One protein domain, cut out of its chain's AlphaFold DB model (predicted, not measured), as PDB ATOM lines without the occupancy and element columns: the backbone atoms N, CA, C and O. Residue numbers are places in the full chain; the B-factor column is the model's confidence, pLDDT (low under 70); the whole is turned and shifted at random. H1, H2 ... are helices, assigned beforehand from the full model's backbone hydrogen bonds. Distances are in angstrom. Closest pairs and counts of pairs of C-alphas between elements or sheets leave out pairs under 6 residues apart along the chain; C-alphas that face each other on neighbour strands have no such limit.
ATOM      1  N   LYS A  16     163.749 148.721 144.860       40.72
ATOM      2  CA  LYS A  16     163.156 149.909 144.212       40.72
ATOM      3  C   LYS A  16     161.823 150.349 144.820       40.72
ATOM      4  O   LYS A  16     161.563 151.536 144.933       40.72
ATOM      5  N   LEU A  17     160.975 149.403 145.226       43.19
ATOM      6  CA  LEU A  17     159.709 149.724 145.889       43.19
ATOM      7  C   LEU A  17     159.964 150.142 147.341       43.19
ATOM      8  O   LEU A  17     159.270 151.007 147.853       43.19
ATOM      9  N   ALA A  18     160.961 149.551 148.006       45.19
ATOM     10  CA  ALA A  18     161.385 149.986 149.335       45.19
ATOM     11  C   ALA A  18     161.985 151.406 149.305       45.19
ATOM     12  O   ALA A  18     161.750 152.181 150.226       45.19
ATOM     13  N   GLU A  19     162.700 151.759 148.237       44.12
ATOM     14  CA  GLU A  19     163.270 153.080 147.975       44.12
ATOM     15  C   GLU A  19     162.184 154.107 147.613       44.12
ATOM     16  O   GLU A  19     162.128 155.161 148.233       44.12
ATOM     17  N   GLU A  20     161.224 153.780 146.739       44.69
ATOM     18  CA  GLU A  20     160.058 154.640 146.456       44.69
ATOM     19  C   GLU A  20     159.160 154.839 147.688       44.69
ATOM     20  O   GLU A  20     158.697 155.948 147.951       44.69
ATOM     21  N   LEU A  21     158.939 153.795 148.496       44.25
ATOM     22  CA  LEU A  21     158.199 153.891 149.761       44.25
ATOM     23  C   LEU A  21     158.963 154.700 150.827       44.25
ATOM     24  O   LEU A  21     158.327 155.325 151.679       44.25
ATOM     25  N   ARG A  22     160.304 154.699 150.786       49.41
ATOM     26  CA  ARG A  22     161.175 155.550 151.615       49.41
ATOM     27  C   ARG A  22     161.166 157.005 151.150       49.41
ATOM     28  O   ARG A  22     161.074 157.880 152.001       49.41
ATOM     29  N   LEU A  23     161.187 157.256 149.839       41.19
ATOM     30  CA  LEU A  23     161.063 158.592 149.233       41.19
ATOM     31  C   LEU A  23     159.684 159.212 149.480       41.19
ATOM     32  O   LEU A  23     159.570 160.415 149.674       41.19
ATOM     33  N   LEU A  24     158.637 158.387 149.545       45.22
ATOM     34  CA  LEU A  24     157.301 158.796 149.991       45.22
ATOM     35  C   LEU A  24     157.209 159.003 151.503       45.22
ATOM     36  O   LEU A  24     156.116 159.238 152.017       45.22
ATOM     37  N   GLU A  25     158.322 158.860 152.222       50.94
ATOM     38  CA  GLU A  25     158.368 158.926 153.667       50.94
ATOM     39  C   GLU A  25     157.358 157.972 154.321       50.94
ATOM     40  O   GLU A  25     156.974 158.226 155.431       50.94
ATOM     41  N   LEU A  26     156.857 156.870 153.754       44.94
ATOM     42  CA  LEU A  26     155.680 156.187 154.342       44.94
ATOM     43  C   LEU A  26     155.840 155.676 155.795       44.94
ATOM     44  O   LEU A  26     154.899 155.843 156.580       44.94
ATOM     45  N   PRO A  27     157.009 155.163 156.226       41.41
ATOM     46  CA  PRO A  27     157.302 154.942 157.645       41.41
ATOM     47  C   PRO A  27     157.382 156.255 158.455       41.41
ATOM     48  O   PRO A  27     157.004 156.292 159.626       41.41
ATOM     49  N   TYR A  28     157.807 157.350 157.824       38.94
ATOM     50  CA  TYR A  28     157.805 158.731 158.329       38.94
ATOM     51  C   TYR A  28     156.402 159.385 158.314       38.94
ATOM     52  O   TYR A  28     156.039 160.063 159.261       38.94
ATOM     53  N   LEU A  29     155.510 159.099 157.368       40.12
ATOM     54  CA  LEU A  29     154.102 159.481 157.339       40.12
ATOM     55  C   LEU A  29     153.348 158.728 158.438       40.12
ATOM     56  O   LEU A  29     152.420 159.274 159.040       40.12
ATOM     57  N   ALA A  30     153.783 157.505 158.757       39.78
ATOM     58  CA  ALA A  30     153.305 156.688 159.866       39.78
ATOM     59  C   ALA A  30     153.937 157.036 161.234       39.78
ATOM     60  O   ALA A  30     153.379 156.635 162.248       39.78
ATOM     61  N   SER A  31     154.987 157.860 161.332       35.50
ATOM     62  CA  SER A  31     155.635 158.212 162.621       35.50
ATOM     63  C   SER A  31     155.749 159.722 162.906       35.50
ATOM     64  O   SER A  31     155.675 160.146 164.061       35.50
ATOM     65  N   SER A  32     155.791 160.567 161.880       32.22
ATOM     66  CA  SER A  32     155.920 162.021 161.974       32.22
ATOM     67  C   SER A  32     154.609 162.689 162.397       32.22
ATOM     68  O   SER A  32     153.508 162.373 161.926       32.22
ATOM     69  N   LYS A  33     154.727 163.643 163.327       36.91
ATOM     70  CA  LYS A  33     153.656 164.559 163.761       36.91
ATOM     71  C   LYS A  33     153.372 165.659 162.725       36.91
ATOM     72  O   LYS A  33     152.428 166.419 162.916       36.91
ATOM     73  N   ARG A  34     154.156 165.741 161.646       34.25
ATOM     74  CA  ARG A  34     153.971 166.669 160.531       34.25
ATOM     75  C   ARG A  34     153.777 165.864 159.251       34.25
ATOM     76  O   ARG A  34     154.741 165.538 158.582       34.25
ATOM     77  N   VAL A  35     152.531 165.535 158.927       38.66
ATOM     78  CA  VAL A  35     152.172 165.195 157.548       38.66
ATOM     79  C   VAL A  35     151.411 166.391 157.007       38.66
ATOM     80  O   VAL A  35     150.235 166.573 157.311       38.66
ATOM     81  N   VAL A  36     152.130 167.224 156.260       36.38
ATOM     82  CA  VAL A  36     151.570 168.212 155.332       36.38
ATOM     83  C   VAL A  36     152.083 167.860 153.932       36.38
ATOM     84  O   VAL A  36     152.486 168.732 153.182       36.38
ATOM     85  N   ALA A  37     152.079 166.574 153.564       45.06
ATOM     86  CA  ALA A  37     151.847 166.266 152.158       45.06
ATOM     87  C   ALA A  37     150.400 166.696 151.926       45.06
ATOM     88  O   ALA A  37     149.476 166.131 152.529       45.06
ATOM     89  N   GLY A  38     150.201 167.795 151.202       44.03
ATOM     90  CA  GLY A  38     148.864 168.331 150.984       44.03
ATOM     91  C   GLY A  38     147.954 167.230 150.418       44.03
ATOM     92  O   GLY A  38     148.427 166.389 149.649       44.03
ATOM     93  N   PRO A  39     146.649 167.204 150.743       52.47
ATOM     94  CA  PRO A  39     145.703 166.237 150.167       52.47
ATOM     95  C   PRO A  39     145.737 166.188 148.623       52.47
ATOM     96  O   PRO A  39     145.322 165.199 148.023       52.47
ATOM     97  N   THR A  40     146.279 167.228 147.985       52.75
ATOM     98  CA  THR A  40     146.583 167.336 146.555       52.75
ATOM     99  C   THR A  40     147.735 166.453 146.057       52.75
ATOM    100  O   THR A  40     147.606 165.895 144.971       52.75
ATOM    101  N   GLU A  41     148.826 166.275 146.808       57.56
ATOM    102  CA  GLU A  41     149.997 165.479 146.378       57.56
ATOM    103  C   GLU A  41     149.710 163.979 146.463       57.56
ATOM    104  O   GLU A  41     149.968 163.208 145.539       57.56
ATOM    105  N   LEU A  42     149.022 163.583 147.530       57.31
ATOM    106  CA  LEU A  42     148.488 162.238 147.706       57.31
ATOM    107  C   LEU A  42     147.472 161.883 146.592       57.31
ATOM    108  O   LEU A  42     147.371 160.730 146.169       57.31
ATOM    109  N   GLY A  43     146.752 162.869 146.042       62.59
ATOM    110  CA  GLY A  43     145.798 162.697 144.933       62.59
ATOM    111  C   GLY A  43     146.411 162.197 143.620       62.59
ATOM    112  O   GLY A  43     145.684 161.698 142.755       62.59
ATOM    113  N   GLN A  44     147.731 162.305 143.455       79.94
ATOM    114  CA  GLN A  44     148.433 161.924 142.228       79.94
ATOM    115  C   GLN A  44     149.107 160.549 142.298       79.94
ATOM    116  O   GLN A  44     149.705 160.121 141.314       79.94
ATOM    117  N   LEU A  45     148.965 159.815 143.408       82.88
ATOM    118  CA  LEU A  45     149.607 158.511 143.556       82.88
ATOM    119  C   LEU A  45     149.167 157.527 142.464       82.88
ATOM    120  O   LEU A  45     147.971 157.289 142.229       82.88
ATOM    121  N   THR A  46     150.162 156.905 141.831       90.88
ATOM    122  CA  THR A  46     149.926 155.824 140.874       90.88
ATOM    123  C   THR A  46     149.225 154.653 141.565       90.88
ATOM    124  O   THR A  46     149.201 154.535 142.795       90.88
ATOM    125  N   TRP A  47     148.598 153.778 140.778       91.81
ATOM    126  CA  TRP A  47     148.004 152.558 141.324       91.81
ATOM    127  C   TRP A  47     149.039 151.706 142.079       91.81
ATOM    128  O   TRP A  47     148.772 151.277 143.199       91.81
ATOM    129  N   GLU A  48     150.225 151.508 141.497       91.62
ATOM    130  CA  GLU A  48     151.276 150.674 142.088       91.62
ATOM    131  C   GLU A  48     151.757 151.248 143.425       91.62
ATOM    132  O   GLU A  48     151.921 150.508 144.397       91.62
ATOM    133  N   THR A  49     151.858 152.575 143.521       91.69
ATOM    134  CA  THR A  49     152.180 153.251 144.778       91.69
ATOM    135  C   THR A  49     151.089 153.046 145.829       91.69
ATOM    136  O   THR A  49     151.387 152.678 146.961       91.69
ATOM    137  N   ARG A  50     149.807 153.206 145.466       93.62
ATOM    138  CA  ARG A  50     148.679 152.962 146.387       93.62
ATOM    139  C   ARG A  50     148.662 151.517 146.890       93.62
ATOM    140  O   ARG A  50     148.498 151.283 148.086       93.62
ATOM    141  N   GLN A  51     148.877 150.560 145.991       95.25
ATOM    142  CA  GLN A  51     149.004 149.140 146.308       95.25
ATOM    143  C   GLN A  51     150.143 148.889 147.308       95.25
ATOM    144  O   GLN A  51     149.947 148.183 148.299       95.25
ATOM    145  N   ALA A  52     151.310 149.495 147.084       93.94
ATOM    146  CA  ALA A  52     152.463 149.383 147.969       93.94
ATOM    147  C   ALA A  52     152.188 149.981 149.362       93.94
ATOM    148  O   ALA A  52     152.474 149.329 150.369       93.94
ATOM    149  N   CYS A  53     151.544 151.153 149.434       94.44
ATOM    150  CA  CYS A  53     151.121 151.771 150.695       94.44
ATOM    151  C   CYS A  53     150.202 150.850 151.505       94.44
ATOM    152  O   CYS A  53     150.413 150.665 152.703       94.44
ATOM    153  N   PHE A  54     149.182 150.261 150.869       96.06
ATOM    154  CA  PHE A  54     148.270 149.349 151.559       96.06
ATOM    155  C   PHE A  54     148.989 148.108 152.072       96.06
ATOM    156  O   PHE A  54     148.771 147.725 153.215       96.06
ATOM    157  N   LEU A  55     149.863 147.496 151.272       95.88
ATOM    158  CA  LEU A  55     150.619 146.320 151.709       95.88
ATOM    159  C   LEU A  55     151.507 146.634 152.911       95.88
ATOM    160  O   LEU A  55     151.491 145.873 153.874       95.88
ATOM    161  N   ALA A  56     152.220 147.763 152.882       93.62
ATOM    162  CA  ALA A  56     153.062 148.195 153.993       93.62
ATOM    163  C   ALA A  56     152.234 148.424 155.269       93.62
ATOM    164  O   ALA A  56     152.541 147.867 156.317       93.62
ATOM    165  N   LEU A  57     151.132 149.173 155.176       94.69
ATOM    166  CA  LEU A  57     150.284 149.472 156.334       94.69
ATOM    167  C   LEU A  57     149.553 148.240 156.882       94.69
ATOM    168  O   LEU A  57     149.338 148.141 158.088       94.69
ATOM    169  N   LEU A  58     149.157 147.306 156.016       94.75
ATOM    170  CA  LEU A  58     148.473 146.077 156.416       94.75
ATOM    171  C   LEU A  58     149.428 145.040 157.008       94.75
ATOM    172  O   LEU A  58     149.026 144.325 157.923       94.75
ATOM    173  N   ALA A  59     150.677 144.968 156.538       92.69
ATOM    174  CA  ALA A  59     151.699 144.083 157.105       92.69
ATOM    175  C   ALA A  59     152.000 144.412 158.575       92.69
ATOM    176  O   ALA A  59     152.268 143.523 159.381       92.69
ATOM    177  N   GLU A  60     151.874 145.685 158.937       92.06
ATOM    178  CA  GLU A  60     152.078 146.181 160.292       92.06
ATOM    179  C   GLU A  60     150.912 145.891 161.257       92.06
ATOM    180  O   GLU A  60     150.995 146.142 162.464       92.06
ATOM    181  N   ILE A  61     149.783 145.390 160.751       88.56
ATOM    182  CA  ILE A  61     148.626 145.047 161.574       88.56
ATOM    183  C   ILE A  61     148.803 143.595 162.046       88.56
ATOM    184  O   ILE A  61     148.635 142.666 161.255       88.56
ATOM    185  N   PRO A  62     149.098 143.353 163.340       82.81
ATOM    186  CA  PRO A  62     149.282 141.996 163.842       82.81
ATOM    187  C   PRO A  62     148.009 141.168 163.647       82.81
ATOM    188  O   PRO A  62     146.908 141.624 163.968       82.81
ATOM    189  N   GLY A  63     148.180 139.952 163.123       82.19
ATOM    190  CA  GLY A  63     147.085 139.021 162.840       82.19
ATOM    191  C   GLY A  63     146.289 139.328 161.568       82.19
ATOM    192  O   GLY A  63     145.309 138.638 161.296       82.19
ATOM    193  N   ALA A  64     146.686 140.328 160.771       83.25
ATOM    194  CA  ALA A  64     146.043 140.598 159.492       83.25
ATOM    195  C   ALA A  64     146.437 139.539 158.449       83.25
ATOM    196  O   ALA A  64     147.348 139.728 157.642       83.25
ATOM    197  N   GLU A  65     145.687 138.437 158.404       91.69
ATOM    198  CA  GLU A  65     145.755 137.460 157.306       91.69
ATOM    199  C   GLU A  65     145.513 138.122 155.935       91.69
ATOM    200  O   GLU A  65     145.992 137.648 154.906       91.69
ATOM    201  N   THR A  66     144.840 139.277 155.914       91.69
ATOM    202  CA  THR A  66     144.652 140.108 154.718       91.69
ATOM    203  C   THR A  66     145.971 140.527 154.081       91.69
ATOM    204  O   THR A  66     146.084 140.468 152.862       91.69
ATOM    205  N   ALA A  67     146.994 140.893 154.863       90.81
ATOM    206  CA  ALA A  67     148.282 141.308 154.308       90.81
ATOM    207  C   ALA A  67     148.955 140.165 153.531       90.81
ATOM    208  O   ALA A  67     149.486 140.377 152.437       90.81
ATOM    209  N   LYS A  68     148.860 138.935 154.053       91.75
ATOM    210  CA  LYS A  68     149.357 137.723 153.383       91.75
ATOM    211  C   LYS A  68     148.557 137.418 152.119       91.75
ATOM    212  O   LYS A  68     149.154 137.206 151.067       91.75
ATOM    213  N   LYS A  69     147.219 137.460 152.191       92.94
ATOM    214  CA  LYS A  69     146.331 137.261 151.029       92.94
ATOM    215  C   LYS A  69     146.626 138.266 149.915       92.94
ATOM    216  O   LYS A  69     146.785 137.877 148.761       92.94
ATOM    217  N   LEU A  70     146.756 139.545 150.261       93.38
ATOM    218  CA  LEU A  70     147.088 140.603 149.312       93.38
ATOM    219  C   LEU A  70     148.483 140.405 148.717       93.38
ATOM    220  O   LEU A  70     148.633 140.484 147.503       93.38
ATOM    221  N   SER A  71     149.489 140.074 149.532       92.38
ATOM    222  CA  SER A  71     150.847 139.786 149.045       92.38
ATOM    223  C   SER A  71     150.870 138.596 148.078       92.38
ATOM    224  O   SER A  71     151.528 138.662 147.038       92.38
ATOM    225  N   ALA A  72     150.095 137.543 148.361       93.31
ATOM    226  CA  ALA A  72     149.928 136.399 147.468       93.31
ATOM    227  C   ALA A  72     149.253 136.792 146.143       93.31
ATOM    228  O   ALA A  72     149.713 136.375 145.080       93.31
ATOM    229  N   LEU A  73     148.228 137.654 146.177       92.62
ATOM    230  CA  LEU A  73     147.607 138.205 144.966       92.62
ATOM    231  C   LEU A  73     148.619 138.994 144.123       92.62
ATOM    232  O   LEU A  73     148.692 138.795 142.909       92.62
ATOM    233  N   VAL A  74     149.440 139.850 144.747       94.25
ATOM    234  CA  VAL A  74     150.503 140.586 144.039       94.25
ATOM    235  C   VAL A  74     151.499 139.627 143.398       94.25
ATOM    236  O   VAL A  74     151.906 139.832 142.253       94.25
ATOM    237  N   HIS A  75     151.899 138.580 144.120       93.38
ATOM    238  CA  HIS A  75     152.834 137.589 143.611       93.38
ATOM    239  C   HIS A  75     152.252 136.832 142.412       93.38
ATOM    240  O   HIS A  75     152.908 136.751 141.373       93.38
ATOM    241  N   LYS A  76     150.990 136.387 142.502       93.44
ATOM    242  CA  LYS A  76     150.261 135.750 141.398       93.44
ATOM    243  C   LYS A  76     150.200 136.658 140.166       93.44
ATOM    244  O   LYS A  76     150.505 136.206 139.067       93.44
ATOM    245  N   ARG A  77     149.913 137.957 140.331       93.06
ATOM    246  CA  ARG A  77     149.911 138.901 139.196       93.06
ATOM    247  C   ARG A  77     151.306 139.119 138.613       93.06
ATOM    248  O   ARG A  77     151.446 139.227 137.399       93.06
ATOM    249  N   ARG A  78     152.355 139.168 139.441       92.69
ATOM    250  CA  ARG A  78     153.742 139.250 138.947       92.69
ATOM    251  C   ARG A  78     154.131 138.018 138.134       92.69
ATOM    252  O   ARG A  78     154.819 138.174 137.130       92.69
ATOM    253  N   GLN A  79     153.701 136.828 138.548       93.00
ATOM    254  CA  GLN A  79     153.891 135.601 137.775       93.00
ATOM    255  C   GLN A  79     153.111 135.652 136.453       93.00
ATOM    256  O   GLN A  79     153.707 135.395 135.411       93.00
ATOM    257  N   GLY A  80     151.851 136.104 136.476       90.94
ATOM    258  CA  GLY A  80     151.045 136.345 135.270       90.94
ATOM    259  C   GLY A  80     151.740 137.282 134.278       90.94
ATOM    260  O   GLY A  80     151.994 136.888 133.147       90.94
ATOM    261  N   ARG A  81     152.208 138.457 134.729       89.69
ATOM    262  CA  ARG A  81     152.972 139.400 133.882       89.69
ATOM    263  C   ARG A  81     154.267 138.812 133.317       89.69
ATOM    264  O   ARG A  81     154.700 139.203 132.237       89.69
ATOM    265  N   LYS A  82     154.934 137.903 134.037       91.81
ATOM    266  CA  LYS A  82     156.125 137.209 133.515       91.81
ATOM    267  C   LYS A  82     155.758 136.219 132.410       91.81
ATOM    268  O   LYS A  82     156.475 136.170 131.417       91.81
ATOM    269  N   ALA A  83     154.663 135.477 132.574       88.25
ATOM    270  CA  ALA A  83     154.155 134.561 131.556       88.25
ATOM    271  C   ALA A  83     153.677 135.320 130.306       88.25
ATOM    272  O   ALA A  83     154.062 134.959 129.200       88.25
ATOM    273  N   GLU A  84     152.951 136.428 130.482       86.06
ATOM    274  CA  GLU A  84     152.540 137.332 129.394       86.06
ATOM    275  C   GLU A  84     153.754 137.830 128.593       86.06
ATOM    276  O   GLU A  84     153.805 137.667 127.379       86.06
ATOM    277  N   ARG A  85     154.794 138.339 129.267       88.19
ATOM    278  CA  ARG A  85     156.034 138.780 128.598       88.19
ATOM    279  C   ARG A  85     156.784 137.645 127.904       88.19
ATOM    280  O   ARG A  85     157.505 137.893 126.941       88.19
ATOM    281  N   ALA A  86     156.697 136.419 128.416       88.31
ATOM    282  CA  ALA A  86     157.294 135.260 127.758       88.31
ATOM    283  C   ALA A  86     156.538 134.916 126.464       88.31
ATOM    284  O   ALA A  86     157.177 134.618 125.457       88.31
ATOM    285  N   LEU A  87     155.206 135.039 126.471       85.19
ATOM    286  CA  LEU A  87     154.377 134.906 125.274       85.19
ATOM    287  C   LEU A  87     154.687 136.017 124.261       85.19
ATOM    288  O   LEU A  87     154.945 135.694 123.106       85.19
ATOM    289  N   GLU A  88     154.791 137.282 124.686       85.06
ATOM    290  CA  GLU A  88     155.229 138.410 123.836       85.06
ATOM    291  C   GLU A  88     156.572 138.149 123.161       85.06
ATOM    292  O   GLU A  88     156.704 138.303 121.949       85.06
ATOM    293  N   LYS A  89     157.559 137.669 123.919       88.62
ATOM    294  CA  LYS A  89     158.879 137.329 123.372       88.62
ATOM    295  C   LYS A  89     158.865 136.145 122.413       88.62
ATOM    296  O   LYS A  89     159.775 136.033 121.602       88.62
ATOM    297  N   SER A  90     157.873 135.262 122.505       87.62
ATOM    298  CA  SER A  90     157.776 134.092 121.628       87.62
ATOM    299  C   SER A  90     157.326 134.426 120.200       87.62
ATOM    300  O   SER A  90     157.223 133.518 119.380       87.62
ATOM    301  N   GLY A  91     157.025 135.695 119.891       80.69
ATOM    302  CA  GLY A  91     156.604 136.138 118.557       80.69
ATOM    303  C   GLY A  91     155.181 135.720 118.168       80.69
ATOM    304  O   GLY A  91     154.614 136.289 117.248       80.69
ATOM    305  N   LEU A  99     145.713 139.788 123.136       77.81
ATOM    306  CA  LEU A  99     146.638 139.801 124.273       77.81
ATOM    307  C   LEU A  99     146.570 141.118 125.072       77.81
ATOM    308  O   LEU A  99     146.371 141.055 126.284       77.81
ATOM    309  N   PRO A 100     146.627 142.312 124.440       80.12
ATOM    310  CA  PRO A 100     146.586 143.573 125.181       80.12
ATOM    311  C   PRO A 100     145.277 143.775 125.951       80.12
ATOM    312  O   PRO A 100     145.270 144.333 127.050       80.12
ATOM    313  N   GLU A 101     144.155 143.324 125.390       86.50
ATOM    314  CA  GLU A 101     142.838 143.491 126.000       86.50
ATOM    315  C   GLU A 101     142.598 142.482 127.127       86.50
ATOM    316  O   GLU A 101     142.067 142.844 128.179       86.50
ATOM    317  N   HIS A 102     143.077 141.248 126.961       87.75
ATOM    318  CA  HIS A 102     143.107 140.242 128.017       87.75
ATOM    319  C   HIS A 102     143.945 140.715 129.214       87.75
ATOM    320  O   HIS A 102     143.455 140.714 130.344       87.75
ATOM    321  N   CYS A 103     145.159 141.226 128.973       85.75
ATOM    322  CA  CYS A 103     146.030 141.762 130.022       85.75
ATOM    323  C   CYS A 103     145.384 142.925 130.787       85.75
ATOM    324  O   CYS A 103     145.524 143.013 132.009       85.75
ATOM    325  N   ARG A 104     144.645 143.803 130.092       88.50
ATOM    326  CA  ARG A 104     143.879 144.887 130.728       88.50
ATOM    327  C   ARG A 104     142.755 144.348 131.614       88.50
ATOM    328  O   ARG A 104     142.641 144.777 132.758       88.50
ATOM    329  N   ARG A 105     141.967 143.381 131.130       92.19
ATOM    330  CA  ARG A 105     140.880 142.758 131.913       92.19
ATOM    331  C   ARG A 105     141.408 142.033 133.149       92.19
ATOM    332  O   ARG A 105     140.820 142.153 134.224       92.19
ATOM    333  N   GLU A 106     142.525 141.319 133.023       92.31
ATOM    334  CA  GLU A 106     143.190 140.701 134.171       92.31
ATOM    335  C   GLU A 106     143.688 141.735 135.182       92.31
ATOM    336  O   GLU A 106     143.582 141.520 136.392       92.31
ATOM    337  N   GLU A 107     144.239 142.856 134.711       92.25
ATOM    338  CA  GLU A 107     144.707 143.923 135.588       92.25
ATOM    339  C   GLU A 107     143.551 144.578 136.350       92.25
ATOM    340  O   GLU A 107     143.655 144.751 137.564       92.25
ATOM    341  N   ASP A 108     142.436 144.876 135.687       93.94
ATOM    342  CA  ASP A 108     141.255 145.444 136.340       93.94
ATOM    343  C   ASP A 108     140.635 144.465 137.349       93.94
ATOM    344  O   ASP A 108     140.343 144.851 138.483       93.94
ATOM    345  N   SER A 109     140.539 143.178 136.995       94.88
ATOM    346  CA  SER A 109     140.097 142.115 137.910       94.88
ATOM    347  C   SER A 109     141.003 142.006 139.142       94.88
ATOM    348  O   SER A 109     140.529 141.917 140.279       94.88
ATOM    349  N   PHE A 110     142.322 142.094 138.947       95.88
ATOM    350  CA  PHE A 110     143.288 142.123 140.040       95.88
ATOM    351  C   PHE A 110     143.101 143.349 140.945       95.88
ATOM    352  O   PHE A 110     143.118 143.207 142.169       95.88
ATOM    353  N   ARG A 111     142.905 144.543 140.371       95.69
ATOM    354  CA  ARG A 111     142.679 145.786 141.129       95.69
ATOM    355  C   ARG A 111     141.414 145.707 141.975       95.69
ATOM    356  O   ARG A 111     141.442 146.077 143.150       95.69
ATOM    357  N   ASP A 112     140.336 145.180 141.406       95.50
ATOM    358  CA  ASP A 112     139.072 144.991 142.112       95.50
ATOM    359  C   ASP A 112     139.214 143.972 143.248       95.50
ATOM    360  O   ASP A 112     138.853 144.275 144.386       95.50
ATOM    361  N   ALA A 113     139.822 142.809 142.992       96.31
ATOM    362  CA  ALA A 113     140.077 141.801 144.023       96.31
ATOM    363  C   ALA A 113     140.964 142.342 145.160       96.31
ATOM    364  O   ALA A 113     140.705 142.085 146.339       96.31
ATOM    365  N   PHE A 114     141.985 143.136 144.819       97.50
ATOM    366  CA  PHE A 114     142.843 143.805 145.791       97.50
ATOM    367  C   PHE A 114     142.031 144.767 146.672       97.50
ATOM    368  O   PHE A 114     142.114 144.701 147.899       97.50
ATOM    369  N   MET A 115     141.197 145.624 146.073       97.12
ATOM    370  CA  MET A 115     140.385 146.591 146.821       97.12
ATOM    371  C   MET A 115     139.292 145.936 147.668       97.12
ATOM    372  O   MET A 115     139.002 146.432 148.755       97.12
ATOM    373  N   VAL A 116     138.726 144.806 147.237       97.50
ATOM    374  CA  VAL A 116     137.786 144.017 148.053       97.50
ATOM    375  C   VAL A 116     138.455 143.544 149.341       97.50
ATOM    376  O   VAL A 116     137.923 143.777 150.425       97.50
ATOM    377  N   ALA A 117     139.653 142.966 149.250       96.69
ATOM    378  CA  ALA A 117     140.388 142.515 150.429       96.69
ATOM    379  C   ALA A 117     140.807 143.681 151.347       96.69
ATOM    380  O   ALA A 117     140.734 143.558 152.570       96.69
ATOM    381  N   VAL A 118     141.173 144.841 150.787       97.25
ATOM    382  CA  VAL A 118     141.408 146.065 151.579       97.25
ATOM    383  C   VAL A 118     140.139 146.493 152.323       97.25
ATOM    384  O   VAL A 118     140.202 146.833 153.504       97.25
ATOM    385  N   VAL A 119     138.978 146.447 151.667       97.38
ATOM    386  CA  VAL A 119     137.691 146.808 152.272       97.38
ATOM    387  C   VAL A 119     137.267 145.837 153.366       97.38
ATOM    388  O   VAL A 119     136.789 146.294 154.403       97.38
ATOM    389  N   GLU A 120     137.472 144.532 153.194       96.56
ATOM    390  CA  GLU A 120     137.239 143.561 154.271       96.56
ATOM    391  C   GLU A 120     138.024 143.937 155.529       96.56
ATOM    392  O   GLU A 120     137.497 143.897 156.641       96.56
ATOM    393  N   GLU A 121     139.280 144.350 155.367       96.56
ATOM    394  CA  GLU A 121     140.121 144.748 156.491       96.56
ATOM    395  C   GLU A 121     139.701 146.099 157.079       96.56
ATOM    396  O   GLU A 121     139.636 146.236 158.300       96.56
ATOM    397  N   LEU A 122     139.313 147.075 156.252       96.81
ATOM    398  CA  LEU A 122     138.703 148.325 156.725       96.81
ATOM    399  C   LEU A 122     137.450 148.045 157.569       96.81
ATOM    400  O   LEU A 122     137.296 148.607 158.655       96.81
ATOM    401  N   GLN A 123     136.582 147.138 157.116       96.25
ATOM    402  CA  GLN A 123     135.386 146.726 157.848       96.25
ATOM    403  C   GLN A 123     135.741 146.038 159.173       96.25
ATOM    404  O   GLN A 123     135.172 146.396 160.207       96.25
ATOM    405  N   ARG A 124     136.728 145.129 159.185       95.38
ATOM    406  CA  ARG A 124     137.230 144.499 160.425       95.38
ATOM    407  C   ARG A 124     137.771 145.524 161.417       95.38
ATOM    408  O   ARG A 124     137.564 145.383 162.620       95.38
ATOM    409  N   GLN A 125     138.413 146.586 160.934       94.94
ATOM    410  CA  GLN A 125     138.919 147.680 161.773       94.94
ATOM    411  C   GLN A 125     137.870 148.744 162.121       94.94
ATOM    412  O   GLN A 125     138.208 149.768 162.733       94.94
ATOM    413  N   GLN A 126     136.603 148.487 161.777       95.88
ATOM    414  CA  GLN A 126     135.464 149.365 162.027       95.88
ATOM    415  C   GLN A 126     135.667 150.756 161.410       95.88
ATOM    416  O   GLN A 126     135.404 151.783 162.038       95.88
ATOM    417  N   ALA A 127     136.189 150.795 160.185       96.56
ATOM    418  CA  ALA A 127     136.294 152.019 159.409       96.56
ATOM    419  C   ALA A 127     134.904 152.620 159.107       96.56
ATOM    420  O   ALA A 127     133.908 151.889 159.032       96.56
ATOM    421  N   PRO A 128     134.806 153.949 158.910       95.62
ATOM    422  CA  PRO A 128     133.564 154.590 158.495       95.62
ATOM    423  C   PRO A 128     133.006 153.954 157.217       95.62
ATOM    424  O   PRO A 128     133.727 153.789 156.238       95.62
ATOM    425  N   ARG A 129     131.699 153.664 157.183       93.88
ATOM    426  CA  ARG A 129     131.055 152.983 156.039       93.88
ATOM    427  C   ARG A 129     131.310 153.663 154.689       93.88
ATOM    428  O   ARG A 129     131.348 152.981 153.675       93.88
ATOM    429  N   GLY A 130     131.517 154.983 154.682       92.44
ATOM    430  CA  GLY A 130     131.804 155.753 153.470       92.44
ATOM    431  C   GLY A 130     133.087 155.347 152.734       92.44
ATOM    432  O   GLY A 130     133.138 155.516 151.520       92.44
ATOM    433  N   ILE A 131     134.079 154.779 153.434       95.88
ATOM    434  CA  ILE A 131     135.337 154.287 152.837       95.88
ATOM    435  C   ILE A 131     135.361 152.759 152.658       95.88
ATOM    436  O   ILE A 131     136.335 152.215 152.151       95.88
ATOM    437  N   CYS A 132     134.287 152.060 153.042       96.44
ATOM    438  CA  CYS A 132     134.175 150.597 153.002       96.44
ATOM    439  C   CYS A 132     133.479 150.069 151.731       96.44
ATOM    440  O   CYS A 132     132.859 149.008 151.773       96.44
ATOM    441  N   ASP A 133     133.541 150.806 150.622       96.50
ATOM    442  CA  ASP A 133     132.994 150.398 149.323       96.50
ATOM    443  C   ASP A 133     134.143 150.195 148.332       96.50
ATOM    444  O   ASP A 133     134.813 151.154 147.949       96.50
ATOM    445  N   ALA A 134     134.365 148.948 147.907       94.31
ATOM    446  CA  ALA A 134     135.517 148.575 147.086       94.31
ATOM    447  C   ALA A 134     135.500 149.242 145.705       94.31
ATOM    448  O   ALA A 134     136.539 149.695 145.222       94.31
ATOM    449  N   ARG A 135     134.317 149.376 145.089       94.12
ATOM    450  CA  ARG A 135     134.180 149.998 143.763       94.12
ATOM    451  C   ARG A 135     134.500 151.481 143.832       94.12
ATOM    452  O   ARG A 135     135.168 152.019 142.947       94.12
ATOM    453  N   ARG A 136     134.026 152.145 144.887       95.12
ATOM    454  CA  ARG A 136     134.324 153.559 145.122       95.12
ATOM    455  C   ARG A 136     135.783 153.764 145.496       95.12
ATOM    456  O   ARG A 136     136.383 154.701 144.993       95.12
ATOM    457  N   LEU A 137     136.368 152.872 146.292       94.44
ATOM    458  CA  LEU A 137     137.775 152.942 146.681       94.44
ATOM    459  C   LEU A 137     138.723 152.817 145.479       94.44
ATOM    460  O   LEU A 137     139.742 153.503 145.429       94.44
ATOM    461  N   ASN A 138     138.372 151.988 144.489       93.25
ATOM    462  CA  ASN A 138     139.154 151.844 143.260       93.25
ATOM    463  C   ASN A 138     139.073 153.107 142.370       93.25
ATOM    464  O   ASN A 138     140.090 153.612 141.887       93.25
ATOM    465  N   LYS A 139     137.863 153.657 142.188       92.75
ATOM    466  CA  LYS A 139     137.604 154.780 141.265       92.75
ATOM    467  C   LYS A 139     137.925 156.158 141.847       92.75
ATOM    468  O   LYS A 139     138.407 157.032 141.129       92.75
ATOM    469  N   ASP A 140     137.646 156.368 143.127       94.00
ATOM    470  CA  ASP A 140     137.789 157.655 143.800       94.00
ATOM    471  C   ASP A 140     139.130 157.722 144.536       94.00
ATOM    472  O   ASP A 140     139.336 157.115 145.593       94.00
ATOM    473  N   LYS A 141     140.056 158.504 143.970       91.75
ATOM    474  CA  LYS A 141     141.382 158.717 144.560       91.75
ATOM    475  C   LYS A 141     141.282 159.309 145.969       91.75
ATOM    476  O   LYS A 141     142.067 158.927 146.829       91.75
ATOM    477  N   GLY A 142     140.304 160.178 146.231       92.81
ATOM    478  CA  GLY A 142     140.098 160.791 147.542       92.81
ATOM    479  C   GLY A 142     139.711 159.764 148.604       92.81
ATOM    480  O   GLY A 142     140.294 159.753 149.688       92.81
ATOM    481  N   LEU A 143     138.797 158.844 148.282       94.31
ATOM    482  CA  LEU A 143     138.422 157.759 149.199       94.31
ATOM    483  C   LEU A 143     139.578 156.788 149.437       94.31
ATOM    484  O   LEU A 143     139.807 156.374 150.574       94.31
ATOM    485  N   CYS A 144     140.339 156.462 148.390       95.00
ATOM    486  CA  CYS A 144     141.525 155.621 148.518       95.00
ATOM    487  C   CYS A 144     142.534 156.213 149.513       95.00
ATOM    488  O   CYS A 144     143.085 155.499 150.349       95.00
ATOM    489  N   LEU A 145     142.750 157.526 149.458       93.75
ATOM    490  CA  LEU A 145     143.631 158.223 150.390       93.75
ATOM    491  C   LEU A 145     143.072 158.267 151.801       93.75
ATOM    492  O   LEU A 145     143.816 158.042 152.750       93.75
ATOM    493  N   GLN A 146     141.768 158.499 151.958       95.06
ATOM    494  CA  GLN A 146     141.125 158.430 153.269       95.06
ATOM    495  C   GLN A 146     141.300 157.048 153.910       95.06
ATOM    496  O   GLN A 146     141.546 156.970 155.112       95.06
ATOM    497  N   ALA A 147     141.251 155.968 153.126       96.69
ATOM    498  CA  ALA A 147     141.545 154.624 153.616       96.69
ATOM    499  C   ALA A 147     143.013 154.440 154.030       96.69
ATOM    500  O   ALA A 147     143.276 153.887 155.099       96.69
ATOM    501  N   ILE A 148     143.971 154.935 153.240       95.81
ATOM    502  CA  ILE A 148     145.402 154.905 153.597       95.81
ATOM    503  C   ILE A 148     145.639 155.680 154.902       95.81
ATOM    504  O   ILE A 148     146.253 155.159 155.834       95.81
ATOM    505  N   VAL A 149     145.092 156.893 155.011       94.94
ATOM    506  CA  VAL A 149     145.184 157.732 156.215       94.94
ATOM    507  C   VAL A 149     144.531 157.045 157.414       94.94
ATOM    508  O   VAL A 149     145.080 157.090 158.515       94.94
ATOM    509  N   PHE A 150     143.400 156.365 157.219       96.38
ATOM    510  CA  PHE A 150     142.746 155.592 158.271       96.38
ATOM    511  C   PHE A 150     143.655 154.477 158.806       96.38
ATOM    512  O   PHE A 150     143.839 154.370 160.023       96.38
ATOM    513  N   PHE A 151     144.265 153.678 157.924       95.94
ATOM    514  CA  PHE A 151     145.197 152.628 158.339       95.94
ATOM    515  C   PHE A 151     146.435 153.198 159.035       95.94
ATOM    516  O   PHE A 151     146.800 152.715 160.107       95.94
ATOM    517  N   ALA A 152     147.025 154.269 158.502       94.19
ATOM    518  CA  ALA A 152     148.167 154.941 159.121       94.19
ATOM    519  C   ALA A 152     147.825 155.494 160.517       94.19
ATOM    520  O   ALA A 152     148.593 155.332 161.466       94.19
ATOM    521  N   ALA A 153     146.645 156.095 160.690       93.06
ATOM    522  CA  ALA A 153     146.180 156.585 161.986       93.06
ATOM    523  C   ALA A 153     145.951 155.440 162.989       93.06
ATOM    524  O   ALA A 153     146.313 155.556 164.165       93.06
ATOM    525  N   ARG A 154     145.386 154.313 162.537       93.00
ATOM    526  CA  ARG A 154     145.223 153.106 163.361       93.00
ATOM    527  C   ARG A 154     146.563 152.513 163.771       93.00
ATOM    528  O   ARG A 154     146.718 152.170 164.943       93.00
ATOM    529  N   HIS A 155     147.521 152.442 162.854       89.62
ATOM    530  CA  HIS A 155     148.883 151.985 163.125       89.62
ATOM    531  C   HIS A 155     149.580 152.875 164.162       89.62
ATOM    532  O   HIS A 155     149.947 152.379 165.230       89.62
ATOM    533  N   LYS A 156     149.588 154.202 163.960       89.38
ATOM    534  CA  LYS A 156     150.063 155.195 164.947       89.38
ATOM    535  C   LYS A 156     149.423 155.011 166.319       89.38
ATOM    536  O   LYS A 156     150.096 155.071 167.347       89.38
ATOM    537  N   SER A 157     148.105 154.807 166.360       90.12
ATOM    538  CA  SER A 157     147.389 154.611 167.621       90.12
ATOM    539  C   SER A 157     147.791 153.319 168.331       90.12
ATOM    540  O   SER A 157     147.747 153.290 169.561       90.12
ATOM    541  N   ARG A 158     148.128 152.252 167.598       87.00
ATOM    542  CA  ARG A 158     148.595 150.988 168.180       87.00
ATOM    543  C   ARG A 158     150.015 151.125 168.713       87.00
ATOM    544  O   ARG A 158     150.231 150.753 169.861       87.00
ATOM    545  N   LEU A 159     150.916 151.738 167.944       85.69
ATOM    546  CA  LEU A 159     152.282 152.043 168.382       85.69
ATOM    547  C   LEU A 159     152.275 152.829 169.698       85.69
ATOM    548  O   LEU A 159     152.794 152.355 170.699       85.69
ATOM    549  N   ARG A 160     151.516 153.932 169.767       87.62
ATOM    550  CA  ARG A 160     151.397 154.730 171.003       87.62
ATOM    551  C   ARG A 160     150.834 153.962 172.199       87.62
ATOM    552  O   ARG A 160     151.117 154.320 173.339       87.62
ATOM    553  N   ARG A 161     149.962 152.972 171.973       86.50
ATOM    554  CA  ARG A 161     149.436 152.122 173.055       86.50
ATOM    555  C   ARG A 161     150.479 151.119 173.526       86.50
ATOM    556  O   ARG A 161     150.558 150.897 174.728       86.50
ATOM    557  N   ARG A 162     151.263 150.565 172.601       83.06
ATOM    558  CA  ARG A 162     152.371 149.659 172.898       83.06
ATOM    559  C   ARG A 162     153.460 150.373 173.694       83.06
ATOM    560  O   ARG A 162     153.757 149.931 174.793       83.06
ATOM    561  N   ASP A 163     153.892 151.552 173.251       80.81
ATOM    562  CA  ASP A 163     154.886 152.360 173.974       80.81
ATOM    563  C   ASP A 163     154.423 152.684 175.402       80.81
ATOM    564  O   ASP A 163     155.196 152.641 176.353       80.81
ATOM    565  N   ARG A 164     153.127 152.972 175.587       78.19
ATOM    566  CA  ARG A 164     152.558 153.207 176.923       78.19
ATOM    567  C   ARG A 164     152.506 151.948 177.786       78.19
ATOM    568  O   ARG A 164     152.627 152.075 178.998       78.19
ATOM    569  N   GLN A 165     152.288 150.774 177.199       74.56
ATOM    570  CA  GLN A 165     152.329 149.507 177.932       74.56
ATOM    571  C   GLN A 165     153.761 149.122 178.307       74.56
ATOM    572  O   GLN A 165     153.965 148.646 179.416       74.56
TER     573      GLN A 165
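This is residues 16 to 91 and 99 to 165 of the 894 residues of an uncharacterized protein of Nannochloropsis salina CCMP1776 (UniProt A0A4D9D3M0). Two long helices, H5 and H6, run side by side in opposite ways and make one half of the length, while a third long helix, H8, reaches toward the other end. The shorter H4 sits in the middle between them, the short H1 packs across it, and residues 160 to 165 of H8 stick out free. The printed part has 143 residues with eight named helices, H1 to H8 in order along the chain, and no named strand; the class is all helix. It is compact, with a radius of gyration of the C-alphas of 16.4 A, yet elongated in outline, with spans of 60 by 31 by 31 A.

H1, residues 16 to 23, touches residues 49 to 53 alone of H4, residues 47 to 59, about perpendicular at 82 degrees, with the closest C-alphas, Leu 21 and Cys 53, 7.4 A apart. H2, residues 26 to 29, is close to H4 but not clearly touching, at 7.3 A between the C-alphas of Leu 26 and Cys 53. H3, residues 39 to 42, is close to H8, residues 141 to 165, but not clearly touching, at 6.8 A between the C-alphas of Leu 42 and Leu 145. H4 is the hub, touching H1, H8 and H5, residues 65 to 89. H4 and H5 form a hairpin, opposite ways at a shallow tilt of 34.7 degrees, only just short of steep; their closest C-alphas, Ala 59 and Ala 67, are 5.2 A apart. H5 touches H6, residues 99 to 124, opposite ways at a shallow tilt of 6 degrees, closest at the C-alphas of Leu 70 and Phe 114, 6.4 A. H4, H5 and H6 are an up and down bundle, each running against the one before. H7, residues 134 to 139, touches H6 at a steep tilt of 53 degrees, with the C-alphas of Val 116 and Ala 134 closest at 5.2 A, and touches H8 only at the corner. H8 touches H4 the same way at a shallow tilt of 22 degrees, closest at the C-alphas of Leu 57 and Phe 151, 6.3 A. In H1 and H4 to H8 every O i to N i+4 pair is within hydrogen-bond range; H2 and H3 are too short for one.

H1 begins at C-alpha 16 (163.156, 149.909, 144.212). H4 measures 18.3 A, H5 36.4 A, H6 37.7 A and H8 36.3 A. H6 begins at C-alpha 99 (146.638, 139.801, 124.273), and H8 ends at C-alpha 165 (152.329, 149.507, 177.932).

The farthest C-alphas, Gly 91 and Gln 165, are 61.0 A apart. Residues 92 to 98 are not printed, and C-alphas 91 and 99 are 12.1 A apart across the cut. No link printed whole is long. Mean pLDDT of the printed part is 82.3, and residues 16 to 43 are under 70.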